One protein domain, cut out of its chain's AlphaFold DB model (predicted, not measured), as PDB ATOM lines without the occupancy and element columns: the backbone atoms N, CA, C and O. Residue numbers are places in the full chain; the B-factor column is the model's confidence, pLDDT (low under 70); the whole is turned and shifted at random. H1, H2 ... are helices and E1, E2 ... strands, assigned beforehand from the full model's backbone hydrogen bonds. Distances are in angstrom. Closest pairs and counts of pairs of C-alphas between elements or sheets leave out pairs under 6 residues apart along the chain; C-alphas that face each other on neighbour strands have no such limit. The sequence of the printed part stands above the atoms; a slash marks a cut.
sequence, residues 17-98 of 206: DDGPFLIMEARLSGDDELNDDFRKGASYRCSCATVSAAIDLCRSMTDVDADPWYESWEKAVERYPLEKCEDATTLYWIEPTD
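Overview. This is residues 17 to 98 of the 206 residues of an uncharacterized protein of Collinsella aerofaciens (UniProt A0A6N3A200). A narrow, twisted sheet of three strands makes the core, with the helix H2 packed slantwise on one face of it. Two shorter helices, H1 and H3, only graze the sheet, and a long link, residues 62 to 72, joins H2 to H3. The printed part has 82 residues, with three named helices and three named strands in the order E1, H1, E2, H2, H3, E3. The sheet runs E2, E1, E3 and is antiparallel; the class is mixed, helices and strands. The whole is compact, with a radius of gyration of the C-alphas of 12.6 A and spans of 36 by 28 by 20 A.

Along the chain. E1 is residues 21 to 28, 22.0 A long, and begins with C-alpha 21 at (-4.314, 18.664, 8.763). H1 is residues 36 to 40, 6.2 A long. E2 is residues 43 to 48, 15.6 A long. H2, the longest helix, is residues 51 to 61, also 15.6 A long, with C-alpha 51 at (-0.652, 24.568, 11.316). H3 is residues 73 to 79, 10.4 A long. E3 is residues 89 to 96, 23.4 A long, and ends with C-alpha 96 at (-2.548, 18.289, 4.638).

Arrangement. In the sheet E1 is the inner strand, and E2 and E3 are edge strands. E1 and E3 are antiparallel at 156 degrees; N 26 and O 91 are 2.9 A apart and N 91 and O 26 2.7 A, within hydrogen-bond range. E2 and E1 are antiparallel at 153 degrees; N 25 and O 43 are 2.7 A apart, within hydrogen-bond range. The sheet is only just strongly twisted, its C-alphas lying up to 4.4 A off their best plane. H2 is on the sheet at a height of 8.2 A, over E1, on which 7 of its 11 C-alphas fall. On the local plane its line stands at 32 degrees to E1, only just slantwise to the strands. The closest C-alphas of H2 and E3 are those of Ala 54 and Ile 94, 6.8 A apart. H1 only grazes the sheet with residues 38 to 40, and H3 with residues 73 to 77. H1 and H3 are only just apart, their closest C-alphas 8.1 A from each other. In H1, H2 and H3 every O i to N i+4 pair is within hydrogen-bond range.

Size, cuts and confidence. The two C-alphas farthest apart are those of Asp 17 and Glu 86, at 39.0 A, while those of Asp 17 and Asp 98 are 11.7 A apart. The printed part has no cut. The link from H2 to H3, 11 residues, is long; those from H1 to E2 and from E2 to H2 are tight. The mean pLDDT of the printed part is 71.1, and residues 29 to 31 and 62 to 89 are under 70.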
ATOM      1  N   ASP A  17      -3.396  27.854   4.711       83.94
ATOM      2  CA  ASP A  17      -4.072  27.720   3.412       83.94
ATOM      3  C   ASP A  17      -4.026  26.285   2.843       83.94
ATOM      4  O   ASP A  17      -4.833  25.938   1.981       83.94
ATOM      5  N   ASP A  18      -3.093  25.449   3.308       82.31
ATOM      6  CA  ASP A  18      -3.000  24.030   2.945       82.31
ATOM      7  C   ASP A  18      -3.914  23.148   3.813       82.31
ATOM      8  O   ASP A  18      -4.068  21.958   3.537       82.31
ATOM      9  N   GLY A  19      -4.472  23.715   4.888       75.81
ATOM     10  CA  GLY A  19      -5.274  23.000   5.870       75.81
ATOM     11  C   GLY A  19      -6.646  22.580   5.344       75.81
ATOM     12  O   GLY A  19      -7.138  23.126   4.352       75.81
ATOM     13  N   PRO A  20      -7.306  21.630   6.031       89.00
ATOM     14  CA  PRO A  20      -6.970  21.084   7.356       89.00
ATOM     15  C   PRO A  20      -5.879  19.995   7.363       89.00
ATOM     16  O   PRO A  20      -5.403  19.557   6.319       89.00
ATOM     17  N   PHE A  21      -5.473  19.545   8.557       88.56
ATOM     18  CA  PHE A  21      -4.314  18.664   8.763       88.56
ATOM     19  C   PHE A  21      -4.626  17.410   9.589       88.56
ATOM     20  O   PHE A  21      -5.425  17.446  10.529       88.56
ATOM     21  N   LEU A  22      -3.924  16.315   9.283       88.25
ATOM     22  CA  LEU A  22      -3.860  15.086  10.081       88.25
ATOM     23  C   LEU A  22      -2.516  14.977  10.794       88.25
ATOM     24  O   LEU A  22      -1.476  15.315  10.223       88.25
ATOM     25  N   ILE A  23      -2.543  14.420  12.007       87.12
ATOM     26  CA  ILE A  23      -1.323  14.012  12.706       87.12
ATOM     27  C   ILE A  23      -1.130  12.511  12.529       87.12
ATOM     28  O   ILE A  23      -1.920  11.699  13.023       87.12
ATOM     29  N   MET A  24      -0.086  12.170  11.783       84.75
ATOM     30  CA  MET A  24       0.277  10.805  11.434       84.75
ATOM     31  C   MET A  24       1.203  10.211  12.497       84.75
ATOM     32  O   MET A  24       2.012  10.915  13.095       84.75
ATOM     33  N   GLU A  25       1.090   8.905  12.703       83.38
ATOM     34  CA  GLU A  25       1.843   8.099  13.658       83.38
ATOM     35  C   GLU A  25       2.263   6.783  12.992       83.38
ATOM     36  O   GLU A  25       1.416   6.003  12.540       83.38
ATOM     37  N   ALA A  26       3.561   6.479  12.996       79.25
ATOM     38  CA  ALA A  26       4.079   5.181  12.568       79.25
ATOM     39  C   ALA A  26       5.140   4.656  13.535       79.25
ATOM     40  O   ALA A  26       5.966   5.406  14.044       79.25
ATOM     41  N   ARG A  27       5.150   3.344  13.779       77.25
ATOM     42  CA  ARG A  27       6.209   2.710  14.573       77.25
ATOM     43  C   ARG A  27       7.404   2.402  13.688       77.25
ATOM     44  O   ARG A  27       7.232   1.783  12.645       77.25
ATOM     45  N   LEU A  28       8.582   2.800  14.149       72.44
ATOM     46  CA  LEU A  28       9.863   2.535  13.512       72.44
ATOM     47  C   LEU A  28      10.569   1.365  14.193       72.44
ATOM     48  O   LEU A  28      10.652   1.285  15.424       72.44
ATOM     49  N   SER A  29      11.140   0.503  13.369       65.69
ATOM     50  CA  SER A  29      12.085  -0.546  13.720       65.69
ATOM     51  C   SER A  29      13.361  -0.398  12.883       65.69
ATOM     52  O   SER A  29      13.356   0.225  11.823       65.69
ATOM     53  N   GLY A  30      14.482  -0.933  13.375       59.78
ATOM     54  CA  GLY A  30      15.804  -0.714  12.770       59.78
ATOM     55  C   GLY A  30      15.963  -1.210  11.324       59.78
ATOM     56  O   GLY A  30      16.876  -0.759  10.639       59.78
ATOM     57  N   ASP A  31      15.070  -2.087  10.856       67.62
ATOM     58  CA  ASP A  31      15.089  -2.653   9.501       67.62
ATOM     59  C   ASP A  31      14.059  -1.995   8.554       67.62
ATOM     60  O   ASP A  31      13.921  -2.431   7.410       67.62
ATOM     61  N   ASP A  32      13.314  -0.978   9.006       70.75
ATOM     62  CA  ASP A  32      12.261  -0.364   8.192       70.75
ATOM     63  C   ASP A  32      12.829   0.514   7.069       70.75
ATOM     64  O   ASP A  32      13.619   1.433   7.287       70.75
ATOM     65  N   GLU A  33      12.356   0.277   5.845       72.44
ATOM     66  CA  GLU A  33      12.597   1.167   4.712       72.44
ATOM     67  C   GLU A  33      11.548   2.283   4.699       72.44
ATOM     68  O   GLU A  33      10.370   2.042   4.430       72.44
ATOM     69  N   LEU A  34      11.975   3.525   4.937       71.88
ATOM     70  CA  LEU A  34      11.107   4.704   4.914       71.88
ATOM     71  C   LEU A  34      10.745   5.104   3.473       71.88
ATOM     72  O   LEU A  34      11.265   6.068   2.911       71.88
ATOM     73  N   ASN A  35       9.841   4.337   2.871       74.50
ATOM     74  CA  ASN A  35       9.297   4.545   1.531       74.50
ATOM     75  C   ASN A  35       7.780   4.841   1.572       74.50
ATOM     76  O   ASN A  35       7.154   4.854   2.633       74.50
ATOM     77  N   ASP A  36       7.171   5.064   0.405       73.62
ATOM     78  CA  ASP A  36       5.731   5.345   0.299       73.62
ATOM     79  C   ASP A  36       4.847   4.227   0.874       73.62
ATOM     80  O   ASP A  36       3.733   4.489   1.326       73.62
ATOM     81  N   ASP A  37       5.313   2.977   0.863       76.50
ATOM     82  CA  ASP A  37       4.559   1.854   1.418       76.50
ATOM     83  C   ASP A  37       4.615   1.836   2.951       76.50
ATOM     84  O   ASP A  37       3.600   1.540   3.585       76.50
ATOM     85  N   PHE A  38       5.731   2.261   3.553       76.06
ATOM     86  CA  PHE A  38       5.794   2.544   4.990       76.06
ATOM     87  C   PHE A  38       4.843   3.685   5.363       76.06
ATOM     88  O   PHE A  38       4.045   3.546   6.291       76.06
ATOM     89  N   ARG A  39       4.863   4.785   4.598       73.94
ATOM     90  CA  ARG A  39       3.977   5.941   4.819       73.94
ATOM     91  C   ARG A  39       2.497   5.549   4.775       73.94
ATOM     92  O   ARG A  39       1.720   6.005   5.605       73.94
ATOM     93  N   LYS A  40       2.096   4.654   3.864       78.44
ATOM     94  CA  LYS A  40       0.721   4.106   3.813       78.44
ATOM     95  C   LYS A  40       0.362   3.238   5.021       78.44
ATOM     96  O   LYS A  40      -0.821   3.066   5.302       78.44
ATOM     97  N   GLY A  41       1.354   2.664   5.699       76.19
ATOM     98  CA  GLY A  41       1.177   1.891   6.929       76.19
ATOM     99  C   GLY A  41       0.963   2.752   8.176       76.19
ATOM    100  O   GLY A  41       0.653   2.212   9.239       76.19
ATOM    101  N   ALA A  42       1.113   4.072   8.054       80.06
ATOM    102  CA  ALA A  42       0.922   5.015   9.139       80.06
ATOM    103  C   ALA A  42      -0.535   5.071   9.600       80.06
ATOM    104  O   ALA A  42      -1.480   5.075   8.808       80.06
ATOM    105  N   SER A  43      -0.707   5.165  10.911       82.31
ATOM    106  CA  SER A  43      -1.996   5.444  11.528       82.31
ATOM    107  C   SER A  43      -2.168   6.942  11.755       82.31
ATOM    108  O   SER A  43      -1.194   7.678  11.830       82.31
ATOM    109  N   TYR A  44      -3.405   7.404  11.877       81.94
ATOM    110  CA  TYR A  44      -3.706   8.765  12.312       81.94
ATOM    111  C   TYR A  44      -4.960   8.740  13.177       81.94
ATOM    112  O   TYR A  44      -5.870   7.934  12.953       81.94
ATOM    113  N   ARG A  45      -4.995   9.586  14.205       78.19
ATOM    114  CA  ARG A  45      -6.127   9.670  15.146       78.19
ATOM    115  C   ARG A  45      -6.609  11.090  15.383       78.19
ATOM    116  O   ARG A  45      -7.786  11.258  15.686       78.19
ATOM    117  N   CYS A  46      -5.727  12.069  15.209       85.06
ATOM    118  CA  CYS A  46      -5.992  13.470  15.494       85.06
ATOM    119  C   CYS A  46      -6.007  14.289  14.204       85.06
ATOM    120  O   CYS A  46      -5.271  13.987  13.257       85.06
ATOM    121  N   SER A  47      -6.814  15.342  14.193       89.31
ATOM    122  CA  SER A  47      -6.890  16.316  13.103       89.31
ATOM    123  C   SER A  47      -7.106  17.723  13.649       89.31
ATOM    124  O   SER A  47      -7.534  17.884  14.790       89.31
ATOM    125  N   CYS A  48      -6.796  18.739  12.848       88.75
ATOM    126  CA  CYS A  48      -6.953  20.151  13.208       88.75
ATOM    127  C   CYS A  48      -7.048  21.033  11.958       88.75
ATOM    128  O   CYS A  48      -6.742  20.586  10.850       88.75
ATOM    129  N   ALA A  49      -7.488  22.277  12.127       87.62
ATOM    130  CA  ALA A  49      -7.617  23.230  11.028       87.62
ATOM    131  C   ALA A  49      -6.317  23.982  10.731       87.62
ATOM    132  O   ALA A  49      -6.025  24.250   9.569       87.62
ATOM    133  N   THR A  50      -5.554  24.326  11.770       86.44
ATOM    134  CA  THR A  50      -4.407  25.239  11.668       86.44
ATOM    135  C   THR A  50      -3.072  24.525  11.832       86.44
ATOM    136  O   THR A  50      -2.939  23.569  12.601       86.44
ATOM    137  N   VAL A  51      -2.036  25.041  11.169       83.75
ATOM    138  CA  VAL A  51      -0.652  24.568  11.316       83.75
ATOM    139  C   VAL A  51      -0.189  24.721  12.764       83.75
ATOM    140  O   VAL A  51       0.500  23.846  13.286       83.75
ATOM    141  N   SER A  52      -0.590  25.799  13.447       82.81
ATOM    142  CA  SER A  52      -0.283  25.990  14.869       82.81
ATOM    143  C   SER A  52      -0.858  24.882  15.749       82.81
ATOM    144  O   SER A  52      -0.123  24.311  16.553       82.81
ATOM    145  N   ALA A  53      -2.136  24.530  15.569       85.00
ATOM    146  CA  ALA A  53      -2.750  23.446  16.330       85.00
ATOM    147  C   ALA A  53      -2.118  22.093  15.978       85.00
ATOM    148  O   ALA A  53      -1.877  21.281  16.870       85.00
ATOM    149  N   ALA A  54      -1.769  21.875  14.706       83.75
ATOM    150  CA  ALA A  54      -1.092  20.657  14.268       83.75
ATOM    151  C   ALA A  54       0.252  20.467  14.979       83.75
ATOM    152  O   ALA A  54       0.568  19.381  15.472       83.75
ATOM    153  N   ILE A  55       1.023  21.550  15.071       78.31
ATOM    154  CA  ILE A  55       2.306  21.603  15.772       78.31
ATOM    155  C   ILE A  55       2.129  21.300  17.260       78.31
ATOM    156  O   ILE A  55       2.877  20.485  17.804       78.31
ATOM    157  N   ASP A  56       1.155  21.927  17.916       80.06
ATOM    158  CA  ASP A  56       0.938  21.767  19.355       80.06
ATOM    159  C   ASP A  56       0.403  20.372  19.713       80.06
ATOM    160  O   ASP A  56       0.865  19.761  20.681       80.06
ATOM    161  N   LEU A  57      -0.489  19.806  18.894       80.06
ATOM    162  CA  LEU A  57      -0.942  18.421  19.036       80.06
ATOM    163  C   LEU A  57       0.215  17.440  18.868       80.06
ATOM    164  O   LEU A  57       0.384  16.547  19.698       80.06
ATOM    165  N   CYS A  58       1.045  17.631  17.842       76.62
ATOM    166  CA  CYS A  58       2.226  16.803  17.618       76.62
ATOM    167  C   CYS A  58       3.198  16.872  18.816       76.62
ATOM    168  O   CYS A  58       3.598  15.828  19.328       76.62
ATOM    169  N   ARG A  59       3.465  18.078  19.359       75.25
ATOM    170  CA  ARG A  59       4.252  18.283  20.602       75.25
ATOM    171  C   ARG A  59       3.717  17.516  21.791       75.25
ATOM    172  O   ARG A  59       4.496  16.996  22.579       75.25
ATOM    173  N   SER A  60       2.399  17.494  21.956       76.00
ATOM    174  CA  SER A  60       1.778  16.841  23.107       76.00
ATOM    175  C   SER A  60       1.923  15.314  23.089       76.00
ATOM    176  O   SER A  60       1.827  14.684  24.142       76.00
ATOM    177  N   MET A  61       2.153  14.724  21.911       74.88
ATOM    178  CA  MET A  61       2.261  13.274  21.716       74.88
ATOM    179  C   MET A  61       3.702  12.758  21.756       74.88
ATOM    180  O   MET A  61       3.923  11.563  21.944       74.88
ATOM    181  N   THR A  62       4.680  13.645  21.606       66.88
ATOM    182  CA  THR A  62       6.108  13.339  21.728       66.88
ATOM    183  C   THR A  62       6.611  13.625  23.139       66.88
ATOM    184  O   THR A  62       6.198  14.604  23.762       66.88
ATOM    185  N   ASP A  63       7.557  12.829  23.638       58.94
ATOM    186  CA  ASP A  63       8.275  13.182  24.865       58.94
ATOM    187  C   ASP A  63       9.004  14.525  24.693       58.94
ATOM    188  O   ASP A  63       9.578  14.798  23.646       58.94
ATOM    189  N   VAL A  64       9.008  15.357  25.740       51.16
ATOM    190  CA  VAL A  64       9.470  16.767  25.746       51.16
ATOM    191  C   VAL A  64      10.916  16.962  25.244       51.16
ATOM    192  O   VAL A  64      11.285  18.064  24.840       51.16
ATOM    193  N   ASP A  65      11.725  15.901  25.249       51.25
ATOM    194  CA  ASP A  65      13.117  15.902  24.777       51.25
ATOM    195  C   ASP A  65      13.272  15.471  23.302       51.25
ATOM    196  O   ASP A  65      14.343  15.644  22.712       51.25
ATOM    197  N   ALA A  66      12.216  14.923  22.694       52.38
ATOM    198  CA  ALA A  66      12.121  14.589  21.281       52.38
ATOM    199  C   ALA A  66      11.348  15.709  20.573       52.38
ATOM    200  O   ALA A  66      10.125  15.684  20.493       52.38
ATOM    201  N   ASP A  67      12.075  16.723  20.099       49.22
ATOM    202  CA  ASP A  67      11.519  17.814  19.288       49.22
ATOM    203  C   ASP A  67      10.690  17.196  18.136       49.22
ATOM    204  O   ASP A  67      11.268  16.451  17.332       49.22
ATOM    205  N   PRO A  68       9.357  17.402  18.073       49.66
ATOM    206  CA  PRO A  68       8.523  16.748  17.072       49.66
ATOM    207  C   PRO A  68       9.022  17.123  15.692       49.66
ATOM    208  O   PRO A  68       9.330  18.283  15.428       49.66
ATOM    209  N   TRP A  69       9.124  16.149  14.798       55.91
ATOM    210  CA  TRP A  69       9.651  16.380  13.462       55.91
ATOM    211  C   TRP A  69       8.708  17.283  12.658       55.91
ATOM    212  O   TRP A  69       7.742  16.840  12.046       55.91
ATOM    213  N   TYR A  70       9.010  18.579  12.662       52.75
ATOM    214  CA  TYR A  70       8.312  19.629  11.918       52.75
ATOM    215  C   TYR A  70       8.698  19.680  10.444       52.75
ATOM    216  O   TYR A  70       8.827  20.758   9.870       52.75
ATOM    217  N   GLU A  71       8.963  18.544   9.814       53.25
ATOM    218  CA  GLU A  71       9.372  18.519   8.416       53.25
ATOM    219  C   GLU A  71       8.498  17.539   7.627       53.25
ATOM    220  O   GLU A  71       7.903  16.626   8.200       53.25
ATOM    221  N   SER A  72       8.371  17.752   6.312       55.41
ATOM    222  CA  SER A  72       7.655  16.820   5.437       55.41
ATOM    223  C   SER A  72       8.242  15.411   5.563       55.41
ATOM    224  O   SER A  72       9.400  15.247   5.962       55.41
ATOM    225  N   TRP A  73       7.454  14.400   5.192       60.19
ATOM    226  CA  TRP A  73       7.875  12.997   5.163       60.19
ATOM    227  C   TRP A  73       9.311  12.828   4.634       60.19
ATOM    228  O   TRP A  73      10.150  12.222   5.291       60.19
ATOM    229  N   GLU A  74       9.635  13.467   3.509       61.75
ATOM    230  CA  GLU A  74      10.935  13.373   2.836       61.75
ATOM    231  C   GLU A  74      12.104  13.832   3.720       61.75
ATOM    232  O   GLU A  74      13.168  13.215   3.728       61.75
ATOM    233  N   LYS A  75      11.907  14.886   4.511       58.38
ATOM    234  CA  LYS A  75      12.926  15.414   5.424       58.38
ATOM    235  C   LYS A  75      13.016  14.623   6.730       58.38
ATOM    236  O   LYS A  75      14.115  14.453   7.261       58.38
ATOM    237  N   ALA A  76      11.890  14.095   7.217       58.41
ATOM    238  CA  ALA A  76      11.880  13.163   8.344       58.41
ATOM    239  C   ALA A  76      12.712  11.906   8.021       58.41
ATOM    240  O   ALA A  76      13.506  11.462   8.852       58.41
ATOM    241  N   VAL A  77      12.609  11.401   6.782       60.47
ATOM    242  CA  VAL A  77      13.422  10.282   6.278       60.47
ATOM    243  C   VAL A  77      14.914  10.629   6.192       60.47
ATOM    244  O   VAL A  77      15.746   9.840   6.635       60.47
ATOM    245  N   GLU A  78      15.283  11.799   5.660       60.75
ATOM    246  CA  GLU A  78      16.695  12.194   5.489       60.75
ATOM    247  C   GLU A  78      17.480  12.286   6.808       60.75
ATOM    248  O   GLU A  78      18.698  12.075   6.832       60.75
ATOM    249  N   ARG A  79      16.806  12.623   7.913       55.09
ATOM    250  CA  ARG A  79      17.456  12.921   9.198       55.09
ATOM    251  C   ARG A  79      17.547  11.731  10.149       55.09
ATOM    252  O   ARG A  79      18.236  11.848  11.164       55.09
ATOM    253  N   TYR A  80      16.895  10.611   9.839       56.16
ATOM    254  CA  TYR A  80      16.938   9.398  10.654       56.16
ATOM    255  C   TYR A  80      18.033   8.442  10.143       56.16
ATOM    256  O   TYR A  80      17.807   7.687   9.197       56.16
ATOM    257  N   PRO A  81      19.243   8.409  10.739       52.28
ATOM    258  CA  PRO A  81      20.166   7.311  10.503       52.28
ATOM    259  C   PRO A  81      19.614   6.066  11.209       52.28
ATOM    260  O   PRO A  81      19.849   5.864  12.402       52.28
ATOM    261  N   LEU A  82      18.877   5.237  10.463       51.16
ATOM    262  CA  LEU A  82      18.296   3.957  10.911       51.16
ATOM    263  C   LEU A  82      19.320   3.055  11.631       51.16
ATOM    264  O   LEU A  82      18.965   2.299  12.527       51.16
ATOM    265  N   GLU A  83      20.613   3.223  11.332       49.16
ATOM    266  CA  GLU A  83      21.743   2.511  11.945       49.16
ATOM    267  C   GLU A  83      21.909   2.703  13.472       49.16
ATOM    268  O   GLU A  83      22.761   2.039  14.064       49.16
ATOM    269  N   LYS A  84      21.162   3.605  14.132       48.06
ATOM    270  CA  LYS A  84      21.330   3.915  15.574       48.06
ATOM    271  C   LYS A  84      20.100   3.707  16.460       48.06
ATOM    272  O   LYS A  84      20.184   3.987  17.655       48.06
ATOM    273  N   CYS A  85      18.982   3.232  15.918       51.34
ATOM    274  CA  CYS A  85      17.790   2.987  16.726       51.34
ATOM    275  C   CYS A  85      17.841   1.567  17.311       51.34
ATOM    276  O   CYS A  85      17.353   0.621  16.701       51.34
ATOM    277  N   GLU A  86      18.482   1.406  18.476       46.91
ATOM    278  CA  GLU A  86      18.507   0.118  19.195       46.91
ATOM    279  C   GLU A  86      17.121  -0.260  19.766       46.91
ATOM    280  O   GLU A  86      16.865  -1.442  19.993       46.91
ATOM    281  N   ASP A  87      16.208   0.713  19.910       52.44
ATOM    282  CA  ASP A  87      14.847   0.546  20.435       52.44
ATOM    283  C   ASP A  87      13.766   1.079  19.472       52.44
ATOM    284  O   ASP A  87      13.989   2.017  18.697       52.44
ATOM    285  N   ALA A  88      12.563   0.491  19.549       52.38
ATOM    286  CA  ALA A  88      11.399   0.915  18.771       52.38
ATOM    287  C   ALA A  88      10.999   2.354  19.134       52.38
ATOM    288  O   ALA A  88      10.655   2.634  20.282       52.38
ATOM    289  N   THR A  89      11.025   3.251  18.148       67.88
ATOM    290  CA  THR A  89      10.651   4.667  18.304       67.88
ATOM    291  C   THR A  89       9.413   4.961  17.461       67.88
ATOM    292  O   THR A  89       9.195   4.326  16.432       67.88
ATOM    293  N   THR A  90       8.570   5.894  17.892       72.75
ATOM    294  CA  THR A  90       7.375   6.296  17.138       72.75
ATOM    295  C   THR A  90       7.668   7.562  16.337       72.75
ATOM    296  O   THR A  90       8.138   8.544  16.906       72.75
ATOM    297  N   LEU A  91       7.401   7.529  15.029       74.31
ATOM    298  CA  LEU A  91       7.472   8.660  14.109       74.31
ATOM    299  C   LEU A  91       6.147   9.427  14.088       74.31
ATOM    300  O   LEU A  91       5.110   8.811  13.847       74.31
ATOM    301  N   TYR A  92       6.198  10.749  14.261       76.25
ATOM    302  CA  TYR A  92       5.053  11.645  14.075       76.25
ATOM    303  C   TYR A  92       5.342  12.691  12.999       76.25
ATOM    304  O   TYR A  92       6.448  13.231  12.954       76.25
ATOM    305  N   TRP A  93       4.359  12.983  12.146       77.62
ATOM    306  CA  TRP A  93       4.432  14.062  11.153       77.62
ATOM    307  C   TRP A  93       3.040  14.606  10.813       77.62
ATOM    308  O   TRP A  93       2.019  14.021  11.177       77.62
ATOM    309  N   ILE A  94       3.009  15.749  10.126       82.31
ATOM    310  CA  ILE A  94       1.785  16.468   9.754       82.31
ATOM    311  C   ILE A  94       1.538  16.291   8.253       82.31
ATOM    312  O   ILE A  94       2.456  16.473   7.450       82.31
ATOM    313  N   GLU A  95       0.301  15.976   7.868       84.31
ATOM    314  CA  GLU A  95      -0.120  15.937   6.463       84.31
ATOM    315  C   GLU A  95      -1.352  16.818   6.217       84.31
ATOM    316  O   GLU A  95      -2.337  16.685   6.946       84.31
ATOM    317  N   PRO A  96      -1.337  17.675   5.175       85.50
ATOM    318  CA  PRO A  96      -2.548  18.289   4.638       85.50
ATOM    319  C   PRO A  96      -3.576  17.231   4.238       85.50
ATOM    320  O   PRO A  96      -3.227  16.154   3.739       85.50
ATOM    321  N   THR A  97      -4.850  17.540   4.427       85.12
ATOM    322  CA  THR A  97      -5.955  16.646   4.095       85.12
ATOM    323  C   THR A  97      -7.169  17.433   3.624       85.12
ATOM    324  O   THR A  97      -7.283  18.631   3.851       85.12
ATOM    325  N   ASP A  98      -8.118  16.752   2.991       84.00
ATOM    326  CA  ASP A  98      -9.422  17.343   2.730       84.00
ATOM    327  C   ASP A  98     -10.230  17.523   4.038       84.00
ATOM    328  O   ASP A  98     -10.069  16.732   4.982       84.00
TER     329      ASP A  98